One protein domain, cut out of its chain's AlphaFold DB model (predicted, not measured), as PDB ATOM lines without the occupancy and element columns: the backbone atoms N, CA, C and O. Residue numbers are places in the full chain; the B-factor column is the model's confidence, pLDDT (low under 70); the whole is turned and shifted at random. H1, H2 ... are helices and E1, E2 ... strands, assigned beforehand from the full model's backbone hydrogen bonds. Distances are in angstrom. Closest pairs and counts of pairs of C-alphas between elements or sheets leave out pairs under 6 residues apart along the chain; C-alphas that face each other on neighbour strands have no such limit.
ATOM      1  N   TRP A  26      81.230  31.504 137.101       45.03
ATOM      2  CA  TRP A  26      80.048  30.668 137.216       45.03
ATOM      3  C   TRP A  26      79.705  30.108 135.829       45.03
ATOM      4  O   TRP A  26      79.116  30.807 135.005       45.03
ATOM      5  N   TRP A  27      80.042  28.849 135.546       41.34
ATOM      6  CA  TRP A  27      79.368  28.081 134.484       41.34
ATOM      7  C   TRP A  27      78.138  27.430 135.095       41.34
ATOM      8  O   TRP A  27      78.215  26.598 135.999       41.34
ATOM      9  N   VAL A  28      76.996  27.832 134.561       42.06
ATOM     10  CA  VAL A  28      75.724  27.163 134.763       42.06
ATOM     11  C   VAL A  28      75.733  25.881 133.933       42.06
ATOM     12  O   VAL A  28      75.999  25.945 132.734       42.06
ATOM     13  N   SER A  29      75.417  24.738 134.543       55.88
ATOM     14  CA  SER A  29      75.153  23.516 133.772       55.88
ATOM     15  C   SER A  29      73.882  23.673 132.934       55.88
ATOM     16  O   SER A  29      73.912  23.344 131.754       55.88
ATOM     17  N   TYR A  30      72.810  24.259 133.492       65.19
ATOM     18  CA  TYR A  30      71.551  24.561 132.793       65.19
ATOM     19  C   TYR A  30      70.701  25.642 133.496       65.19
ATOM     20  O   TYR A  30      70.661  25.703 134.725       65.19
ATOM     21  N   ASP A  31      69.998  26.482 132.724       79.25
ATOM     22  CA  ASP A  31      69.040  27.475 133.259       79.25
ATOM     23  C   ASP A  31      67.602  26.934 133.297       79.25
ATOM     24  O   ASP A  31      66.743  27.482 133.989       79.25
ATOM     25  N   VAL A  32      67.312  25.884 132.524       86.44
ATOM     26  CA  VAL A  32      65.959  25.357 132.346       86.44
ATOM     27  C   VAL A  32      65.986  23.829 132.390       86.44
ATOM     28  O   VAL A  32      66.774  23.185 131.696       86.44
ATOM     29  N   VAL A  33      65.092  23.255 133.191       90.94
ATOM     30  CA  VAL A  33      64.894  21.811 133.340       90.94
ATOM     31  C   VAL A  33      63.431  21.488 133.103       90.94
ATOM     32  O   VAL A  33      62.549  22.108 133.688       90.94
ATOM     33  N   GLY A  34      63.166  20.505 132.259       88.56
ATOM     34  CA  GLY A  34      61.847  19.937 132.061       88.56
ATOM     35  C   GLY A  34      61.754  18.562 132.710       88.56
ATOM     36  O   GLY A  34      62.682  17.759 132.597       88.56
ATOM     37  N   SER A  35      60.630  18.263 133.355       90.44
ATOM     38  CA  SER A  35      60.370  16.922 133.883       90.44
ATOM     39  C   SER A  35      58.887  16.560 133.851       90.44
ATOM     40  O   SER A  35      58.023  17.430 133.763       90.44
ATOM     41  N   LEU A  36      58.594  15.263 133.922       89.56
ATOM     42  CA  LEU A  36      57.230  14.731 133.934       89.56
ATOM     43  C   LEU A  36      56.597  14.834 135.331       89.56
ATOM     44  O   LEU A  36      57.286  14.707 136.349       89.56
ATOM     45  N   LEU A  37      55.272  14.959 135.397       89.88
ATOM     46  CA  LEU A  37      54.531  14.785 136.650       89.88
ATOM     47  C   LEU A  37      54.790  13.405 137.273       89.88
ATOM     48  O   LEU A  37      54.891  12.396 136.579       89.88
ATOM     49  N   GLY A  38      54.905  13.367 138.599       88.31
ATOM     50  CA  GLY A  38      55.161  12.160 139.386       88.31
ATOM     51  C   GLY A  38      56.590  11.613 139.302       88.31
ATOM     52  O   GLY A  38      56.936  10.713 140.064       88.31
ATOM     53  N   SER A  39      57.435  12.151 138.417       89.44
ATOM     54  CA  SER A  39      58.845  11.755 138.303       89.44
ATOM     55  C   SER A  39      59.723  12.414 139.370       89.44
ATOM     56  O   SER A  39      59.268  13.277 140.130       89.44
ATOM     57  N   ASN A  40      60.992  12.009 139.418       92.19
ATOM     58  CA  ASN A  40      62.006  12.663 140.230       92.19
ATOM     59  C   ASN A  40      62.897  13.516 139.327       92.19
ATOM     60  O   ASN A  40      63.268  13.098 138.236       92.19
ATOM     61  N   VAL A  41      63.290  14.694 139.799       91.88
ATOM     62  CA  VAL A  41      64.217  15.567 139.070       91.88
ATOM     63  C   VAL A  41      65.345  16.000 139.984       91.88
ATOM     64  O   VAL A  41      65.119  16.235 141.170       91.88
ATOM     65  N   THR A  42      66.551  16.121 139.440       92.06
ATOM     66  CA  THR A  42      67.707  16.651 140.166       92.06
ATOM     67  C   THR A  42      68.119  17.975 139.558       92.06
ATOM     68  O   THR A  42      68.479  18.028 138.387       92.06
ATOM     69  N   LEU A  43      68.072  19.027 140.372       91.62
ATOM     70  CA  LEU A  43      68.611  20.345 140.061       91.62
ATOM     71  C   LEU A  43      70.061  20.428 140.544       91.62
ATOM     72  O   LEU A  43      70.389  19.899 141.604       91.62
ATOM     73  N   GLU A  44      70.922  21.102 139.794       89.38
ATOM     74  CA  GLU A  44      72.366  21.133 140.002       89.38
ATOM     75  C   GLU A  44      72.897  22.545 139.782       89.38
ATOM     76  O   GLU A  44      72.594  23.204 138.787       89.38
ATOM     77  N   CYS A  45      73.702  23.006 140.731       85.94
ATOM     78  CA  CYS A  45      74.420  24.263 140.652       85.94
ATOM     79  C   CYS A  45      75.898  24.032 140.953       85.94
ATOM     80  O   CYS A  45      76.246  23.296 141.881       85.94
ATOM     81  N   HIS A  46      76.754  24.695 140.181       84.12
ATOM     82  CA  HIS A  46      78.193  24.681 140.375       84.12
ATOM     83  C   HIS A  46      78.671  26.053 140.801       84.12
ATOM     84  O   HIS A  46      78.280  27.065 140.223       84.12
ATOM     85  N   THR A  47      79.578  26.075 141.765       77.69
ATOM     86  CA  THR A  47      80.256  27.298 142.173       77.69
ATOM     87  C   THR A  47      81.755  27.078 142.069       77.69
ATOM     88  O   THR A  47      82.256  25.986 142.365       77.69
ATOM     89  N   ARG A  48      82.473  28.099 141.605       75.69
ATOM     90  CA  ARG A  48      83.931  28.122 141.648       75.69
ATOM     91  C   ARG A  48      84.383  29.269 142.514       75.69
ATOM     92  O   ARG A  48      83.942  30.405 142.357       75.69
ATOM     93  N   VAL A  49      85.259  28.942 143.446       69.94
ATOM     94  CA  VAL A  49      85.660  29.846 144.507       69.94
ATOM     95  C   VAL A  49      87.162  29.879 144.545       69.94
ATOM     96  O   VAL A  49      87.806  28.854 144.766       69.94
ATOM     97  N   ASN A  50      87.728  31.070 144.403       69.19
ATOM     98  CA  ASN A  50      89.140  31.229 144.682       69.19
ATOM     99  C   ASN A  50      89.368  31.147 146.201       69.19
ATOM    100  O   ASN A  50      88.740  31.874 146.979       69.19
ATOM    101  N   ARG A  51      90.272  30.255 146.613       66.62
ATOM    102  CA  ARG A  51      90.682  30.038 148.004       66.62
ATOM    103  C   ARG A  51      91.226  31.325 148.628       66.62
ATOM    104  O   ARG A  51      91.032  31.541 149.822       66.62
ATOM    105  N   TYR A  52      91.862  32.183 147.830       68.19
ATOM    106  CA  TYR A  52      92.431  33.446 148.284       68.19
ATOM    107  C   TYR A  52      91.972  34.584 147.375       68.19
ATOM    108  O   TYR A  52      92.265  34.613 146.185       68.19
ATOM    109  N   SER A  53      91.279  35.569 147.938       61.97
ATOM    110  CA  SER A  53      90.829  36.741 147.176       61.97
ATOM    111  C   SER A  53      91.959  37.734 146.888       61.97
ATOM    112  O   SER A  53      91.801  38.648 146.084       61.97
ATOM    113  N   ASN A  54      93.105  37.588 147.561       62.44
ATOM    114  CA  ASN A  54      94.249  38.481 147.444       62.44
ATOM    115  C   ASN A  54      95.532  37.848 148.021       62.44
ATOM    116  O   ASN A  54      95.523  36.819 148.699       62.44
ATOM    117  N   HIS A  55      96.656  38.526 147.789       63.34
ATOM    118  CA  HIS A  55      97.982  38.093 148.229       63.34
ATOM    119  C   HIS A  55      98.133  37.984 149.759       63.34
ATOM    120  O   HIS A  55      98.905  37.158 150.249       63.34
ATOM    121  N   TRP A  56      97.402  38.788 150.544       63.09
ATOM    122  CA  TRP A  56      97.518  38.737 152.004       63.09
ATOM    123  C   TRP A  56      96.840  37.495 152.593       63.09
ATOM    124  O   TRP A  56      97.362  36.929 153.556       63.09
ATOM    125  N   GLU A  57      95.714  37.055 152.021       65.94
ATOM    126  CA  GLU A  57      95.018  35.816 152.403       65.94
ATOM    127  C   GLU A  57      95.860  34.590 152.061       65.94
ATOM    128  O   GLU A  57      95.979  33.681 152.887       65.94
ATOM    129  N   TYR A  58      96.505  34.618 150.888       63.91
ATOM    130  CA  TYR A  58      97.440  33.590 150.434       63.91
ATOM    131  C   TYR A  58      98.595  33.403 151.427       63.91
ATOM    132  O   TYR A  58      98.826  32.299 151.922       63.91
ATOM    133  N   ASN A  59      99.269  34.495 151.808       62.66
ATOM    134  CA  ASN A  59     100.417  34.430 152.718       62.66
ATOM    135  C   ASN A  59     100.040  33.994 154.141       62.66
ATOM    136  O   ASN A  59     100.850  33.367 154.824       62.66
ATOM    137  N   ARG A  60      98.822  34.312 154.602       71.81
ATOM    138  CA  ARG A  60      98.339  33.911 155.932       71.81
ATOM    139  C   ARG A  60      97.723  32.514 155.978       71.81
ATOM    140  O   ARG A  60      97.367  32.086 157.071       71.81
ATOM    141  N   LYS A  61      97.600  31.818 154.836       64.56
ATOM    142  CA  LYS A  61      96.906  30.525 154.718       64.56
ATOM    143  C   LYS A  61      95.570  30.541 155.469       64.56
ATOM    144  O   LYS A  61      95.308  29.704 156.327       64.56
ATOM    145  N   VAL A  62      94.733  31.539 155.191       66.12
ATOM    146  CA  VAL A  62      93.397  31.601 155.796       66.12
ATOM    147  C   VAL A  62      92.535  30.514 155.148       66.12
ATOM    148  O   VAL A  62      91.975  30.717 154.081       66.12
ATOM    149  N   GLU A  63      92.463  29.336 155.766       58.53
ATOM    150  CA  GLU A  63      91.825  28.140 155.180       58.53
ATOM    151  C   GLU A  63      90.287  28.115 155.291       58.53
ATOM    152  O   GLU A  63      89.647  27.207 154.777       58.53
ATOM    153  N   ASN A  64      89.657  29.105 155.932       53.28
ATOM    154  CA  ASN A  64      88.248  29.030 156.340       53.28
ATOM    155  C   ASN A  64      87.329  30.067 155.672       53.28
ATOM    156  O   ASN A  64      86.529  30.723 156.347       53.28
ATOM    157  N   LYS A  65      87.373  30.197 154.341       60.31
ATOM    158  CA  LYS A  65      86.317  30.918 153.607       60.31
ATOM    159  C   LYS A  65      85.106  29.995 153.423       60.31
ATOM    160  O   LYS A  65      84.856  29.483 152.339       60.31
ATOM    161  N   ARG A  66      84.360  29.749 154.506       56.06
ATOM    162  CA  ARG A  66      83.098  28.995 154.434       56.06
ATOM    163  C   ARG A  66      82.083  29.791 153.619       56.06
ATOM    164  O   ARG A  66      81.661  30.865 154.043       56.06
ATOM    165  N   GLN A  67      81.707  29.265 152.459       64.88
ATOM    166  CA  GLN A  67      80.575  29.769 151.697       64.88
ATOM    167  C   GLN A  67      79.292  29.108 152.191       64.88
ATOM    168  O   GLN A  67      79.254  27.896 152.403       64.88
ATOM    169  N   PHE A  68      78.238  29.899 152.367       72.88
ATOM    170  CA  PHE A  68      76.913  29.355 152.645       72.88
ATOM    171  C   PHE A  68      76.177  29.169 151.325       72.88
ATOM    172  O   PHE A  68      75.984  30.142 150.598       72.88
ATOM    173  N   GLN A  69      75.771  27.934 151.030       82.94
ATOM    174  CA  GLN A  69      74.998  27.593 149.839       82.94
ATOM    175  C   GLN A  69      73.660  26.985 150.251       82.94
ATOM    176  O   GLN A  69      73.614  26.124 151.132       82.94
ATOM    177  N   TYR A  70      72.568  27.459 149.655       89.56
ATOM    178  CA  TYR A  70      71.229  26.945 149.929       89.56
ATOM    179  C   TYR A  70      70.295  27.104 148.733       89.56
ATOM    180  O   TYR A  70      70.534  27.897 147.819       89.56
ATOM    181  N   TRP A  71      69.206  26.344 148.769       92.44
ATOM    182  CA  TRP A  71      68.136  26.418 147.787       92.44
ATOM    183  C   TRP A  71      66.989  27.277 148.301       92.44
ATOM    184  O   TRP A  71      66.682  27.291 149.494       92.44
ATOM    185  N   ALA A  72      66.327  27.976 147.391       93.25
ATOM    186  CA  ALA A  72      65.087  28.674 147.667       93.25
ATOM    187  C   ALA A  72      64.076  28.447 146.543       93.25
ATOM    188  O   ALA A  72      64.431  28.438 145.367       93.25
ATOM    189  N   PHE A  73      62.805  28.326 146.905       94.25
ATOM    190  CA  PHE A  73      61.687  28.193 145.977       94.25
ATOM    191  C   PHE A  73      60.516  29.034 146.474       94.25
ATOM    192  O   PHE A  73      60.223  29.033 147.668       94.25
ATOM    193  N   GLN A  74      59.878  29.804 145.584       90.31
ATOM    194  CA  GLN A  74      58.768  30.704 145.944       90.31
ATOM    195  C   GLN A  74      59.070  31.568 147.188       90.31
ATOM    196  O   GLN A  74      58.259  31.682 148.103       90.31
ATOM    197  N   GLN A  75      60.278  32.143 147.247       86.00
ATOM    198  CA  GLN A  75      60.778  32.955 148.373       86.00
ATOM    199  C   GLN A  75      60.989  32.203 149.704       86.00
ATOM    200  O   GLN A  75      61.434  32.813 150.674       86.00
ATOM    201  N   LYS A  76      60.745  30.891 149.761       90.81
ATOM    202  CA  LYS A  76      61.027  30.046 150.925       90.81
ATOM    203  C   LYS A  76      62.388  29.387 150.771       90.81
ATOM    204  O   LYS A  76      62.700  28.846 149.714       90.81
ATOM    205  N   ILE A  77      63.187  29.420 151.831       91.31
ATOM    206  CA  ILE A  77      64.447  28.678 151.894       91.31
ATOM    207  C   ILE A  77      64.108  27.203 152.092       91.31
ATOM    208  O   ILE A  77      63.311  26.864 152.967       91.31
ATOM    209  N   ILE A  78      64.720  26.338 151.291       91.44
ATOM    210  CA  ILE A  78      64.626  24.893 151.445       91.44
ATOM    211  C   ILE A  78      65.890  24.448 152.186       91.44
ATOM    212  O   ILE A  78      67.012  24.645 151.714       91.44
ATOM    213  N   LEU A  79      65.701  23.915 153.392       87.75
ATOM    214  CA  LEU A  79      66.789  23.443 154.245       87.75
ATOM    215  C   LEU A  79      66.883  21.912 154.197       87.75
ATOM    216  O   LEU A  79      65.845  21.257 154.103       87.75
ATOM    217  N   PRO A  80      68.082  21.323 154.366       84.50
ATOM    218  CA  PRO A  80      68.258  19.867 154.395       84.50
ATOM    219  C   PRO A  80      67.424  19.130 155.448       84.50
ATOM    220  O   PRO A  80      67.114  17.956 155.285       84.50
ATOM    221  N   SER A  81      67.060  19.812 156.534       83.88
ATOM    222  CA  SER A  81      66.235  19.260 157.609       83.88
ATOM    223  C   SER A  81      64.728  19.344 157.341       83.88
ATOM    224  O   SER A  81      63.948  18.881 158.168       83.88
ATOM    225  N   MET A  82      64.300  19.991 156.255       85.69
ATOM    226  CA  MET A  82      62.887  20.155 155.915       85.69
ATOM    227  C   MET A  82      62.464  19.117 154.885       85.69
ATOM    228  O   MET A  82      63.089  19.007 153.836       85.69
ATOM    229  N   ASP A  83      61.356  18.430 155.175       84.25
ATOM    230  CA  ASP A  83      60.638  17.583 154.217       84.25
ATOM    231  C   ASP A  83      61.567  16.596 153.479       84.25
ATOM    232  O   ASP A  83      61.697  16.595 152.255       84.25
ATOM    233  N   THR A  84      62.273  15.773 154.263       88.12
ATOM    234  CA  THR A  84      63.296  14.818 153.791       88.12
ATOM    235  C   THR A  84      62.740  13.728 152.872       88.12
ATOM    236  O   THR A  84      63.485  13.082 152.131       88.12
ATOM    237  N   ASP A  85      61.424  13.517 152.911       90.81
ATOM    238  CA  ASP A  85      60.727  12.611 152.003       90.81
ATOM    239  C   ASP A  85      60.546  13.246 150.620       90.81
ATOM    240  O   ASP A  85      60.604  12.540 149.613       90.81
ATOM    241  N   LYS A  86      60.395  14.576 150.555       92.75
ATOM    242  CA  LYS A  86      60.251  15.338 149.312       92.75
ATOM    243  C   LYS A  86      61.590  15.703 148.679       92.75
ATOM    244  O   LYS A  86      61.748  15.553 147.467       92.75
ATOM    245  N   TYR A  87      62.537  16.178 149.483       93.62
ATOM    246  CA  TYR A  87      63.808  16.719 149.011       93.62
ATOM    247  C   TYR A  87      64.991  15.863 149.448       93.62
ATOM    248  O   TYR A  87      65.109  15.477 150.610       93.62
ATOM    249  N   TYR A  88      65.918  15.619 148.526       92.75
ATOM    250  CA  TYR A  88      67.212  15.021 148.827       92.75
ATOM    251  C   TYR A  88      68.343  15.964 148.413       92.75
ATOM    252  O   TYR A  88      68.402  16.435 147.279       92.75
ATOM    253  N   TYR A  89      69.236  16.245 149.360       92.25
ATOM    254  CA  TYR A  89      70.339  17.183 149.189       92.25
ATOM    255  C   TYR A  89      71.646  16.433 149.024       92.25
ATOM    256  O   TYR A  89      71.962  15.536 149.808       92.25
ATOM    257  N   ASN A  90      72.442  16.860 148.054       90.12
ATOM    258  CA  ASN A  90      73.796  16.369 147.888       90.12
ATOM    259  C   ASN A  90      74.748  17.545 147.661       90.12
ATOM    260  O   ASN A  90      74.471  18.446 146.873       90.12
ATOM    261  N   TYR A  91      75.863  17.536 148.384       88.12
ATOM    262  CA  TYR A  91      76.920  18.525 148.255       88.12
ATOM    263  C   TYR A  91      78.227  17.794 147.997       88.12
ATOM    264  O   TYR A  91      78.572  16.850 148.708       88.12
ATOM    265  N   THR A  92      78.949  18.241 146.980       87.12
ATOM    266  CA  THR A  92      80.270  17.720 146.642       87.12
ATOM    267  C   THR A  92      81.226  18.882 146.471       87.12
ATOM    268  O   THR A  92      80.896  19.877 145.832       87.12
ATOM    269  N   GLU A  93      82.407  18.756 147.058       84.50
ATOM    270  CA  GLU A  93      83.505  19.697 146.893       84.50
ATOM    271  C   GLU A  93      84.665  18.951 146.257       84.50
ATOM    272  O   GLU A  93      84.997  17.831 146.649       84.50
ATOM    273  N   TYR A  94      85.248  19.564 145.242       81.00
ATOM    274  CA  TYR A  94      86.335  18.998 144.482       81.00
ATOM    275  C   TYR A  94      87.381  20.074 144.205       81.00
ATOM    276  O   TYR A  94      87.062  21.241 143.967       81.00
ATOM    277  N   GLN A  95      88.645  19.673 144.268       77.44
ATOM    278  CA  GLN A  95      89.777  20.568 144.126       77.44
ATOM    279  C   GLN A  95      90.723  20.045 143.044       77.44
ATOM    280  O   GLN A  95      91.475  19.103 143.276       77.44
ATOM    281  N   ASP A  96      90.691  20.695 141.882       77.50
ATOM    282  CA  ASP A  96      91.666  20.483 140.804       77.50
ATOM    283  C   ASP A  96      92.885  21.398 140.939       77.50
ATOM    284  O   ASP A  96      94.004  21.015 140.605       77.50
ATOM    285  N   ASP A  97      92.657  22.623 141.414       76.69
ATOM    286  CA  ASP A  97      93.665  23.668 141.531       76.69
ATOM    287  C   ASP A  97      93.869  23.998 143.019       76.69
ATOM    288  O   ASP A  97      92.893  24.227 143.741       76.69
ATOM    289  N   PRO A  98      95.111  24.051 143.530       75.88
ATOM    290  CA  PRO A  98      95.385  24.463 144.907       75.88
ATOM    291  C   PRO A  98      94.790  25.832 145.290       75.88
ATOM    292  O   PRO A  98      94.575  26.084 146.480       75.88
ATOM    293  N   LEU A  99      94.511  26.698 144.312       73.06
ATOM    294  CA  LEU A  99      93.924  28.025 144.473       73.06
ATOM    295  C   LEU A  99      92.402  28.058 144.275       73.06
ATOM    296  O   LEU A  99      91.793  29.074 144.595       73.06
ATOM    297  N   GLU A 100      91.764  26.992 143.793       74.06
ATOM    298  CA  GLU A 100      90.336  26.992 143.458       74.06
ATOM    299  C   GLU A 100      89.599  25.811 144.096       74.06
ATOM    300  O   GLU A 100      90.023  24.659 144.010       74.06
ATOM    301  N   TYR A 101      88.448  26.095 144.698       76.69
ATOM    302  CA  TYR A 101      87.481  25.082 145.096       76.69
ATOM    303  C   TYR A 101      86.307  25.086 144.135       76.69
ATOM    304  O   TYR A 101      85.703  26.129 143.870       76.69
ATOM    305  N   LYS A 102      85.967  23.899 143.637       82.19
ATOM    306  CA  LYS A 102      84.766  23.670 142.843       82.19
ATOM    307  C   LYS A 102      83.758  22.970 143.726       82.19
ATOM    308  O   LYS A 102      84.011  21.869 144.208       82.19
ATOM    309  N   THR A 103      82.605  23.583 143.922       83.00
ATOM    310  CA  THR A 103      81.516  22.961 144.670       83.00
ATOM    311  C   THR A 103      80.376  22.664 143.721       83.00
ATOM    312  O   THR A 103      80.088  23.436 142.808       83.00
ATOM    313  N   THR A 104      79.717  21.535 143.937       86.88
ATOM    314  CA  THR A 104      78.495  21.173 143.232       86.88
ATOM    315  C   THR A 104      77.422  20.862 144.256       86.88
ATOM    316  O   THR A 104      77.567  19.932 145.057       86.88
ATOM    317  N   MET A 105      76.357  21.653 144.226       88.75
ATOM    318  CA  MET A 105      75.190  21.505 145.081       88.75
ATOM    319  C   MET A 105      74.026  20.970 144.249       88.75
ATOM    320  O   MET A 105      73.663  21.550 143.228       88.75
ATOM    321  N   ARG A 106      73.427  19.870 144.706       91.19
ATOM    322  CA  ARG A 106      72.308  19.196 144.047       91.19
ATOM    323  C   ARG A 106      71.087  19.137 144.952       91.19
ATOM    324  O   ARG A 106      71.209  18.843 146.144       91.19
ATOM    325  N   LEU A 107      69.920  19.379 144.366       93.00
ATOM    326  CA  LEU A 107      68.612  19.214 144.991       93.00
ATOM    327  C   LEU A 107      67.781  18.256 144.149       93.00
ATOM    328  O   LEU A 107      67.333  18.609 143.062       93.00
ATOM    329  N   GLN A 108      67.552  17.056 144.664       93.62
ATOM    330  CA  GLN A 108      66.612  16.122 144.071       93.62
ATOM    331  C   GLN A 108      65.223  16.330 144.672       93.62
ATOM    332  O   GLN A 108      65.044  16.261 145.888       93.62
ATOM    333  N   ILE A 109      64.243  16.563 143.808       94.56
ATOM    334  CA  ILE A 109      62.836  16.736 144.152       94.56
ATOM    335  C   ILE A 109      62.119  15.460 143.731       94.56
ATOM    336  O   ILE A 109      62.143  15.083 142.558       94.56
ATOM    337  N   LYS A 110      61.508  14.775 144.696       94.06
ATOM    338  CA  LYS A 110      60.831  13.499 144.461       94.06
ATOM    339  C   LYS A 110      59.353  13.700 144.166       94.06
ATOM    340  O   LYS A 110      58.737  14.598 144.742       94.06
ATOM    341  N   ASN A 111      58.777  12.828 143.340       92.81
ATOM    342  CA  ASN A 111      57.345  12.783 143.033       92.81
ATOM    343  C   ASN A 111      56.775  14.176 142.709       92.81
ATOM    344  O   ASN A 111      56.058  14.774 143.521       92.81
ATOM    345  N   LEU A 112      57.183  14.725 141.564       93.06
ATOM    346  CA  LEU A 112      56.806  16.071 141.138       93.06
ATOM    347  C   LEU A 112      55.290  16.250 141.046       93.06
ATOM    348  O   LEU A 112      54.582  15.466 140.415       93.06
ATOM    349  N   LYS A 113      54.808  17.329 141.646       94.56
ATOM    350  CA  LYS A 113      53.425  17.787 141.608       94.56
ATOM    351  C   LYS A 113      53.339  19.103 140.836       94.56
ATOM    352  O   LYS A 113      54.348  19.799 140.718       94.56
ATOM    353  N   PRO A 114      52.139  19.502 140.382       92.94
ATOM    354  CA  PRO A 114      51.949  20.776 139.691       92.94
ATOM    355  C   PRO A 114      52.486  21.988 140.477       92.94
ATOM    356  O   PRO A 114      52.988  22.936 139.886       92.94
ATOM    357  N   GLU A 115      52.425  21.943 141.811       94.69
ATOM    358  CA  GLU A 115      52.922  23.002 142.703       94.69
ATOM    359  C   GLU A 115      54.453  23.110 142.809       94.69
ATOM    360  O   GLU A 115      54.951  24.145 143.254       94.69
ATOM    361  N   ASP A 116      55.193  22.072 142.408       94.31
ATOM    362  CA  ASP A 116      56.658  22.061 142.461       94.31
ATOM    363  C   ASP A 116      57.286  22.730 141.231       94.31
ATOM    364  O   ASP A 116      58.472  23.037 141.228       94.31
ATOM    365  N   PHE A 117      56.524  22.969 140.162       94.75
ATOM    366  CA  PHE A 117      57.059  23.637 138.979       94.75
ATOM    367  C   PHE A 117      57.206  25.142 139.213       94.75
ATOM    368  O   PHE A 117      56.338  25.805 139.785       94.75
ATOM    369  N   GLY A 118      58.318  25.701 138.741       94.44
ATOM    370  CA  GLY A 118      58.632  27.112 138.915       94.44
ATOM    371  C   GLY A 118      60.127  27.387 138.981       94.44
ATOM    372  O   GLY A 118      60.961  26.562 138.614       94.44
ATOM    373  N   THR A 119      60.461  28.586 139.446       94.19
ATOM    374  CA  THR A 119      61.841  29.066 139.505       94.19
ATOM    375  C   THR A 119      62.479  28.697 140.842       94.19
ATOM    376  O   THR A 119      62.127  29.238 141.895       94.19
ATOM    377  N   TYR A 120      63.442  27.785 140.793       93.75
ATOM    378  CA  TYR A 120      64.317  27.456 141.911       93.75
ATOM    379  C   TYR A 120      65.530  28.366 141.891       93.75
ATOM    380  O   TYR A 120      66.064  28.690 140.835       93.75
ATOM    381  N   ARG A 121      65.986  28.779 143.068       91.94
ATOM    382  CA  ARG A 121      67.164  29.625 143.211       91.94
ATOM    383  C   ARG A 121      68.218  28.903 144.019       91.94
ATOM    384  O   ARG A 121      67.971  28.551 145.171       91.94
ATOM    385  N   CYS A 122      69.380  28.705 143.417       89.62
ATOM    386  CA  CYS A 122      70.582  28.350 144.143       89.62
ATOM    387  C   CYS A 122      71.280  29.638 144.546       89.62
ATOM    388  O   CYS A 122      71.593  30.486 143.710       89.62
ATOM    389  N   ILE A 123      71.537  29.782 145.833       87.81
ATOM    390  CA  ILE A 123      72.107  30.991 146.395       87.81
ATOM    391  C   ILE A 123      73.424  30.616 147.050       87.81
ATOM    392  O   ILE A 123      73.444  29.748 147.921       87.81
ATOM    393  N   SER A 124      74.501  31.289 146.656       81.56
ATOM    394  CA  SER A 124      75.791  31.222 147.336       81.56
ATOM    395  C   SER A 124      76.131  32.579 147.923       81.56
ATOM    396  O   SER A 124      76.107  33.605 147.240       81.56
ATOM    397  N   GLN A 125      76.436  32.584 149.214       74.38
ATOM    398  CA  GLN A 125      76.847  33.769 149.944       74.38
ATOM    399  C   GLN A 125      78.313  33.620 150.371       74.38
ATOM    400  O   GLN A 125      78.604  33.065 151.440       74.38
ATOM    401  N   PRO A 126      79.258  34.104 149.548       61.66
ATOM    402  CA  PRO A 126      80.679  34.100 149.857       61.66
ATOM    403  C   PRO A 126      81.058  35.200 150.863       61.66
ATOM    404  O   PRO A 126      81.791  36.130 150.541       61.66
ATOM    405  N   GLY A 127      80.613  35.082 152.116       62.22
ATOM    406  CA  GLY A 127      81.071  35.929 153.227       62.22
ATOM    407  C   GLY A 127      81.020  37.446 152.955       62.22
ATOM    408  O   GLY A 127      79.957  38.049 153.039       62.22
ATOM    409  N   VAL A 128      82.190  38.060 152.705       50.81
ATOM    410  CA  VAL A 128      82.418  39.524 152.599       50.81
ATOM    411  C   VAL A 128      82.045  40.106 151.223       50.81
ATOM    412  O   VAL A 128      81.876  41.316 151.096       50.81
ATOM    413  N   GLN A 129      81.915  39.272 150.188       58.44
ATOM    414  CA  GLN A 129      81.424  39.682 148.868       58.44
ATOM    415  C   GLN A 129      79.961  39.270 148.709       58.44
ATOM    416  O   GLN A 129      79.494  38.348 149.374       58.44
ATOM    417  N   GLY A 130      79.234  40.030 147.889       61.03
ATOM    418  CA  GLY A 130      77.782  39.957 147.754       61.03
ATOM    419  C   GLY A 130      77.226  38.559 147.476       61.03
ATOM    420  O   GLY A 130      77.936  37.611 147.160       61.03
ATOM    421  N   GLN A 131      75.910  38.443 147.606       70.12
ATOM    422  CA  GLN A 131      75.179  37.213 147.342       70.12
ATOM    423  C   GLN A 131      75.113  36.944 145.835       70.12
ATOM    424  O   GLN A 131      74.571  37.763 145.090       70.12
ATOM    425  N   THR A 132      75.582  35.777 145.403       75.38
ATOM    426  CA  THR A 132      75.372  35.303 144.034       75.38
ATOM    427  C   THR A 132      74.158  34.387 144.018       75.38
ATOM    428  O   THR A 132      74.065  33.438 144.797       75.38
ATOM    429  N   THR A 133      73.196  34.691 143.149       84.94
ATOM    430  CA  THR A 133      71.973  33.900 142.981       84.94
ATOM    431  C   THR A 133      71.896  33.408 141.549       84.94
ATOM    432  O   THR A 133      71.978  34.206 140.619       84.94
ATOM    433  N   GLN A 134      71.708  32.105 141.385       83.75
ATOM    434  CA  GLN A 134      71.401  31.475 140.113       83.75
ATOM    435  C   GLN A 134      69.956  30.990 140.129       83.75
ATOM    436  O   GLN A 134      69.521  30.360 141.094       83.75
ATOM    437  N   GLU A 135      69.230  31.251 139.048       89.44
ATOM    438  CA  GLU A 135      67.854  30.803 138.859       89.44
ATOM    439  C   GLU A 135      67.810  29.611 137.895       89.44
ATOM    440  O   GLU A 135      68.505  29.599 136.881       89.44
ATOM    441  N   ILE A 136      67.008  28.604 138.231       91.00
ATOM    442  CA  ILE A 136      66.754  27.414 137.422       91.00
ATOM    443  C   ILE A 136      65.242  27.283 137.263       91.00
ATOM    444  O   ILE A 136      64.511  27.150 138.248       91.00
ATOM    445  N   GLN A 137      64.766  27.321 136.024       92.44
ATOM    446  CA  GLN A 137      63.354  27.183 135.703       92.44
ATOM    447  C   GLN A 137      62.995  25.707 135.515       92.44
ATOM    448  O   GLN A 137      63.380  25.099 134.519       92.44
ATOM    449  N   LEU A 138      62.218  25.145 136.442       92.88
ATOM    450  CA  LEU A 138      61.632  23.813 136.309       92.88
ATOM    451  C   LEU A 138      60.258  23.924 135.630       92.88
ATOM    452  O   LEU A 138      59.384  24.638 136.128       92.88
ATOM    453  N   PHE A 139      60.054  23.237 134.506       92.25
ATOM    454  CA  PHE A 139      58.781  23.209 133.781       92.25
ATOM    455  C   PHE A 139      58.266  21.783 133.571       92.25
ATOM    456  O   PHE A 139      59.028  20.815 133.543       92.25
ATOM    457  N   GLU A 140      56.950  21.663 133.440       88.88
ATOM    458  CA  GLU A 140      56.305  20.384 133.179       88.88
ATOM    459  C   GLU A 140      56.453  20.016 131.705       88.88
ATOM    460  O   GLU A 140      56.117  20.798 130.813       88.88
ATOM    461  N   ILE A 141      56.933  18.804 131.450       87.38
ATOM    462  CA  ILE A 141      56.872  18.204 130.123       87.38
ATOM    463  C   ILE A 141      55.570  17.401 130.047       87.38
ATOM    464  O   ILE A 141      55.334  16.552 130.910       87.38
ATOM    465  N   PRO A 142      54.730  17.615 129.023       78.38
ATOM    466  CA  PRO A 142      53.564  16.773 128.821       78.38
ATOM    467  C   PRO A 142      54.027  15.348 128.509       78.38
ATOM    468  O   PRO A 142      54.811  15.126 127.583       78.38
ATOM    469  N   ALA A 143      53.540  14.370 129.272       69.38
ATOM    470  CA  ALA A 143      53.799  12.973 128.960       69.38
ATOM    471  C   ALA A 143      53.220  12.650 127.567       69.38
ATOM    472  O   ALA A 143      52.054  12.968 127.304       69.38
ATOM    473  N   PRO A 144      53.975  11.994 126.667       58.62
ATOM    474  CA  PRO A 144      53.358  11.325 125.534       58.62
ATOM    475  C   PRO A 144      52.366  10.300 126.094       58.62
ATOM    476  O   PRO A 144      52.660   9.667 127.107       58.62
ATOM    477  N   ASN A 145      51.226  10.092 125.432       49.47
ATOM    478  CA  ASN A 145      50.131   9.211 125.876       49.47
ATOM    479  C   ASN A 145      50.512   7.722 126.123       49.47
ATOM    480  O   ASN A 145      49.629   6.889 126.305       49.47
ATOM    481  N   SER A 146      51.797   7.357 126.143       49.19
ATOM    482  CA  SER A 146      52.292   6.027 126.499       49.19
ATOM    483  C   SER A 146      53.789   5.998 126.878       49.19
ATOM    484  O   SER A 146      54.533   5.203 126.303       49.19
ATOM    485  N   MET A 147      54.282   6.839 127.797       45.28
ATOM    486  CA  MET A 147      55.643   6.651 128.337       45.28
ATOM    487  C   MET A 147      55.686   6.677 129.866       45.28
ATOM    488  O   MET A 147      55.343   7.661 130.516       45.28
ATOM    489  N   THR A 148      56.094   5.533 130.406       45.91
ATOM    490  CA  THR A 148      56.316   5.214 131.812       45.91
ATOM    491  C   THR A 148      57.650   5.808 132.288       45.91
ATOM    492  O   THR A 148      58.660   5.645 131.619       45.91
ATOM    493  N   THR A 149      57.590   6.469 133.446       54.06
ATOM    494  CA  THR A 149      58.601   6.726 134.496       54.06
ATOM    495  C   THR A 149      60.055   7.083 134.110       54.06
ATOM    496  O   THR A 149      60.790   6.269 133.572       54.06
ATOM    497  N   ASP A 150      60.489   8.267 134.577       55.53
ATOM    498  CA  ASP A 150      61.884   8.749 134.728       55.53
ATOM    499  C   ASP A 150      62.606   9.290 133.471       55.53
ATOM    500  O   ASP A 150      63.697   8.868 133.090       55.53
ATOM    501  N   SER A 151      62.006  10.300 132.828       56.88
ATOM    502  CA  SER A 151      62.653  11.100 131.774       56.88
ATOM    503  C   SER A 151      62.696  12.580 132.164       56.88
ATOM    504  O   SER A 151      61.651  13.169 132.442       56.88
ATOM    505  N   SER A 152      63.888  13.185 132.145       58.84
ATOM    506  CA  SER A 152      64.075  14.634 132.322       58.84
ATOM    507  C   SER A 152      64.805  15.226 131.116       58.84
ATOM    508  O   SER A 152      65.652  14.577 130.499       58.84
ATOM    509  N   VAL A 153      64.446  16.453 130.739       64.56
ATOM    510  CA  VAL A 153      65.055  17.174 129.615       64.56
ATOM    511  C   VAL A 153      65.759  18.404 130.152       64.56
ATOM    512  O   VAL A 153      65.147  19.248 130.798       64.56
ATOM    513  N   ILE A 154      67.045  18.523 129.864       62.50
ATOM    514  CA  ILE A 154      67.866  19.664 130.247       62.50
ATOM    515  C   ILE A 154      68.088  20.532 129.008       62.50
ATOM    516  O   ILE A 154      68.483  20.016 127.960       62.50
ATOM    517  N   ILE A 155      67.837  21.840 129.120       59.00
ATOM    518  CA  ILE A 155      68.071  22.801 128.034       59.00
ATOM    519  C   ILE A 155      69.149  23.797 128.471       59.00
ATOM    520  O   ILE A 155      68.968  24.567 129.419       59.00
ATOM    521  N   ASN A 156      70.274  23.790 127.755       52.88
ATOM    522  CA  ASN A 156      71.425  24.651 128.035       52.88
ATOM    523  C   ASN A 156      71.314  26.000 127.296       52.88
ATOM    524  O   ASN A 156      70.639  26.099 126.272       52.88
ATOM    525  N   ARG A 157      72.057  27.034 127.737       45.75
ATOM    526  CA  ARG A 157      72.122  28.359 127.062       45.75
ATOM    527  C   ARG A 157      72.525  28.297 125.583       45.75
ATOM    528  O   ARG A 157      72.197  29.204 124.829       45.75
ATOM    529  N   ALA A 158      73.220  27.238 125.169       46.00
ATOM    530  CA  ALA A 158      73.602  26.998 123.778       46.00
ATOM    531  C   ALA A 158      72.467  26.402 122.912       46.00
ATOM    532  O   ALA A 158      72.688  26.119 121.738       46.00
ATOM    533  N   GLY A 159      71.270  26.183 123.472       44.16
ATOM    534  CA  GLY A 159      70.154  25.513 122.793       44.16
ATOM    535  C   GLY A 159      70.325  23.996 122.668       44.16
ATOM    536  O   GLY A 159      69.527  23.339 122.004       44.16
ATOM    537  N   GLU A 160      71.356  23.431 123.297       44.19
ATOM    538  CA  GLU A 160      71.587  21.992 123.331       44.19
ATOM    539  C   GLU A 160      70.592  21.337 124.297       44.19
ATOM    540  O   GLU A 160      70.526  21.688 125.480       44.19
ATOM    541  N   VAL A 161      69.785  20.420 123.757       52.50
ATOM    542  CA  VAL A 161      68.773  19.658 124.491       52.50
ATOM    543  C   VAL A 161      69.378  18.311 124.861       52.50
ATOM    544  O   VAL A 161      69.536  17.441 124.007       52.50
ATOM    545  N   ASN A 162      69.702  18.132 126.138       56.16
ATOM    546  CA  ASN A 162      70.188  16.866 126.670       56.16
ATOM    547  C   ASN A 162      69.026  16.130 127.337       56.16
ATOM    548  O   ASN A 162      68.484  16.584 128.344       56.16
ATOM    549  N   VAL A 163      68.621  14.996 126.764       56.50
ATOM    550  CA  VAL A 163      67.597  14.128 127.357       56.50
ATOM    551  C   VAL A 163      68.297  13.127 128.268       56.50
ATOM    552  O   VAL A 163      69.023  12.255 127.790       56.50
ATOM    553  N   LEU A 164      68.087  13.247 129.577       56.66
ATOM    554  CA  LEU A 164      68.541  12.253 130.542       56.66
ATOM    555  C   LEU A 164      67.414  11.240 130.742       56.66
ATOM    556  O   LEU A 164      66.416  11.512 131.417       56.66
ATOM    557  N   LEU A 165      67.578  10.078 130.112       45.28
ATOM    558  CA  LEU A 165      66.732   8.910 130.325       45.28
ATOM    559  C   LEU A 165      67.382   8.046 131.406       45.28
ATOM    560  O   LEU A 165      68.441   7.460 131.172       45.28
ATOM    561  N   ASN A 166      66.752   7.954 132.576       42.41
ATOM    562  CA  ASN A 166      67.115   6.939 133.558       42.41
ATOM    563  C   ASN A 166      66.438   5.634 133.138       42.41
ATOM    564  O   ASN A 166      65.290   5.362 133.481       42.41
TER     565      ASN A 166
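What this domain is: This is residues 26 to 166 of the 168 residues of the protein "uncharacterized protein LOC103517069 isoform X1" of Diaphorina citri (UniProt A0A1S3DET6). Two strongly twisted sheets lie partly face to face as a loose sandwich: strands E3, E7 and E8 of a seven-strand sheet cover E2 and E6 of a three-strand sheet, and the short strands E1, E9 and E10 extend the larger sheet beyond that overlap. The small helix H1, in the link from E2 to E3, lies beyond both sheets at one end of the long axis, and the loop between E8 and E9 reaches the other end. The printed part has 141 residues with one named helix and ten named strands, in the order E1 E2 H1 E3 E4 E5 E6 E7 E8 E9 E10, and its class is mostly strand. The larger sheet is mixed, with the order E4 E3 E7 E8 E1 E9 E10; the smaller, E2 E6 E5, is antiparallel throughout. The whole is elongated, spanning 62 by 32 by 22 A, yet only just compact, close to loose, with a radius of gyration of the C-alphas of 17.2 A.

Where its parts are: In the larger sheet, E4 is residues 76 to 78, E3 residues 68 to 73 over 16.7 A, E7 residues 118 to 125 over 22.3 A and E8 residues 132 to 140 over 26.5 A. E1 is residues 32 to 35, beginning with C-alpha 32 at (65.959, 25.357, 132.346). E9 is residues 151 to 155, and E10 is residues 161 to 165, ending with C-alpha 165 at (66.732, 8.910, 130.325). In the smaller sheet, E2 is residues 41 to 50 over 30.0 A, E6 residues 100 to 109 over 29.4 A and E5, the longest strand, residues 87 to 97 over 31.6 A. H1 is residues 55 to 60 over 8.8 A, with C-alpha 55 at (97.982, 38.093, 148.229).

How they stand to each other: In the larger sheet, E7 and E8 form an antiparallel hairpin, with N 120 and O 136 2.8 A apart, within hydrogen-bond range. E3 is the antiparallel neighbour of E7, with N 72 and O 121 at 2.8 A. E4, an edge strand, forms a hairpin with E3, with N 78 and O 71 at 2.8 A. E1 is parallel to E8 at 34 degrees between their directions, with N 33 and O 137 at 2.8 A. E9 is antiparallel to E1, with N 34 and O 153 at 2.8 A, and forms a hairpin with the edge strand E10, with N 154 and O 162 at 2.9 A. In the smaller sheet, the inner strand E6 is antiparallel to E2, with N 43 and O 107 at 2.8 A, and forms a hairpin with E5, with N 92 and O 104 at 2.9 A. Between the sheets, the closest C-alphas of E2 and E7 are those of Cys 45 and Cys 122, 6.6 A apart. Those of E3 and E6 are Gln 69 and Met 105, at 7.7 A. E5 is apart from E3, E7 and E8. H1 is not on either sheet, and every O i to N i+4 pair inside it is within hydrogen-bond range.

The domain as a whole: The two C-alphas farthest apart are those of Asn 59 and Asn 145, at 62.3 A. The printed part, residues 26 to 166, has no cut. None of the links is long; those from E1 to E2, E2 to H1, E3 to E4, E5 to E6 and E9 to E10 are tight. The mean pLDDT of the printed part is 76.0. In this model 52 residues are under 70: residues 26 to 30, 49 to 59, 61 to 67, 126 to 130 and 143 to 166.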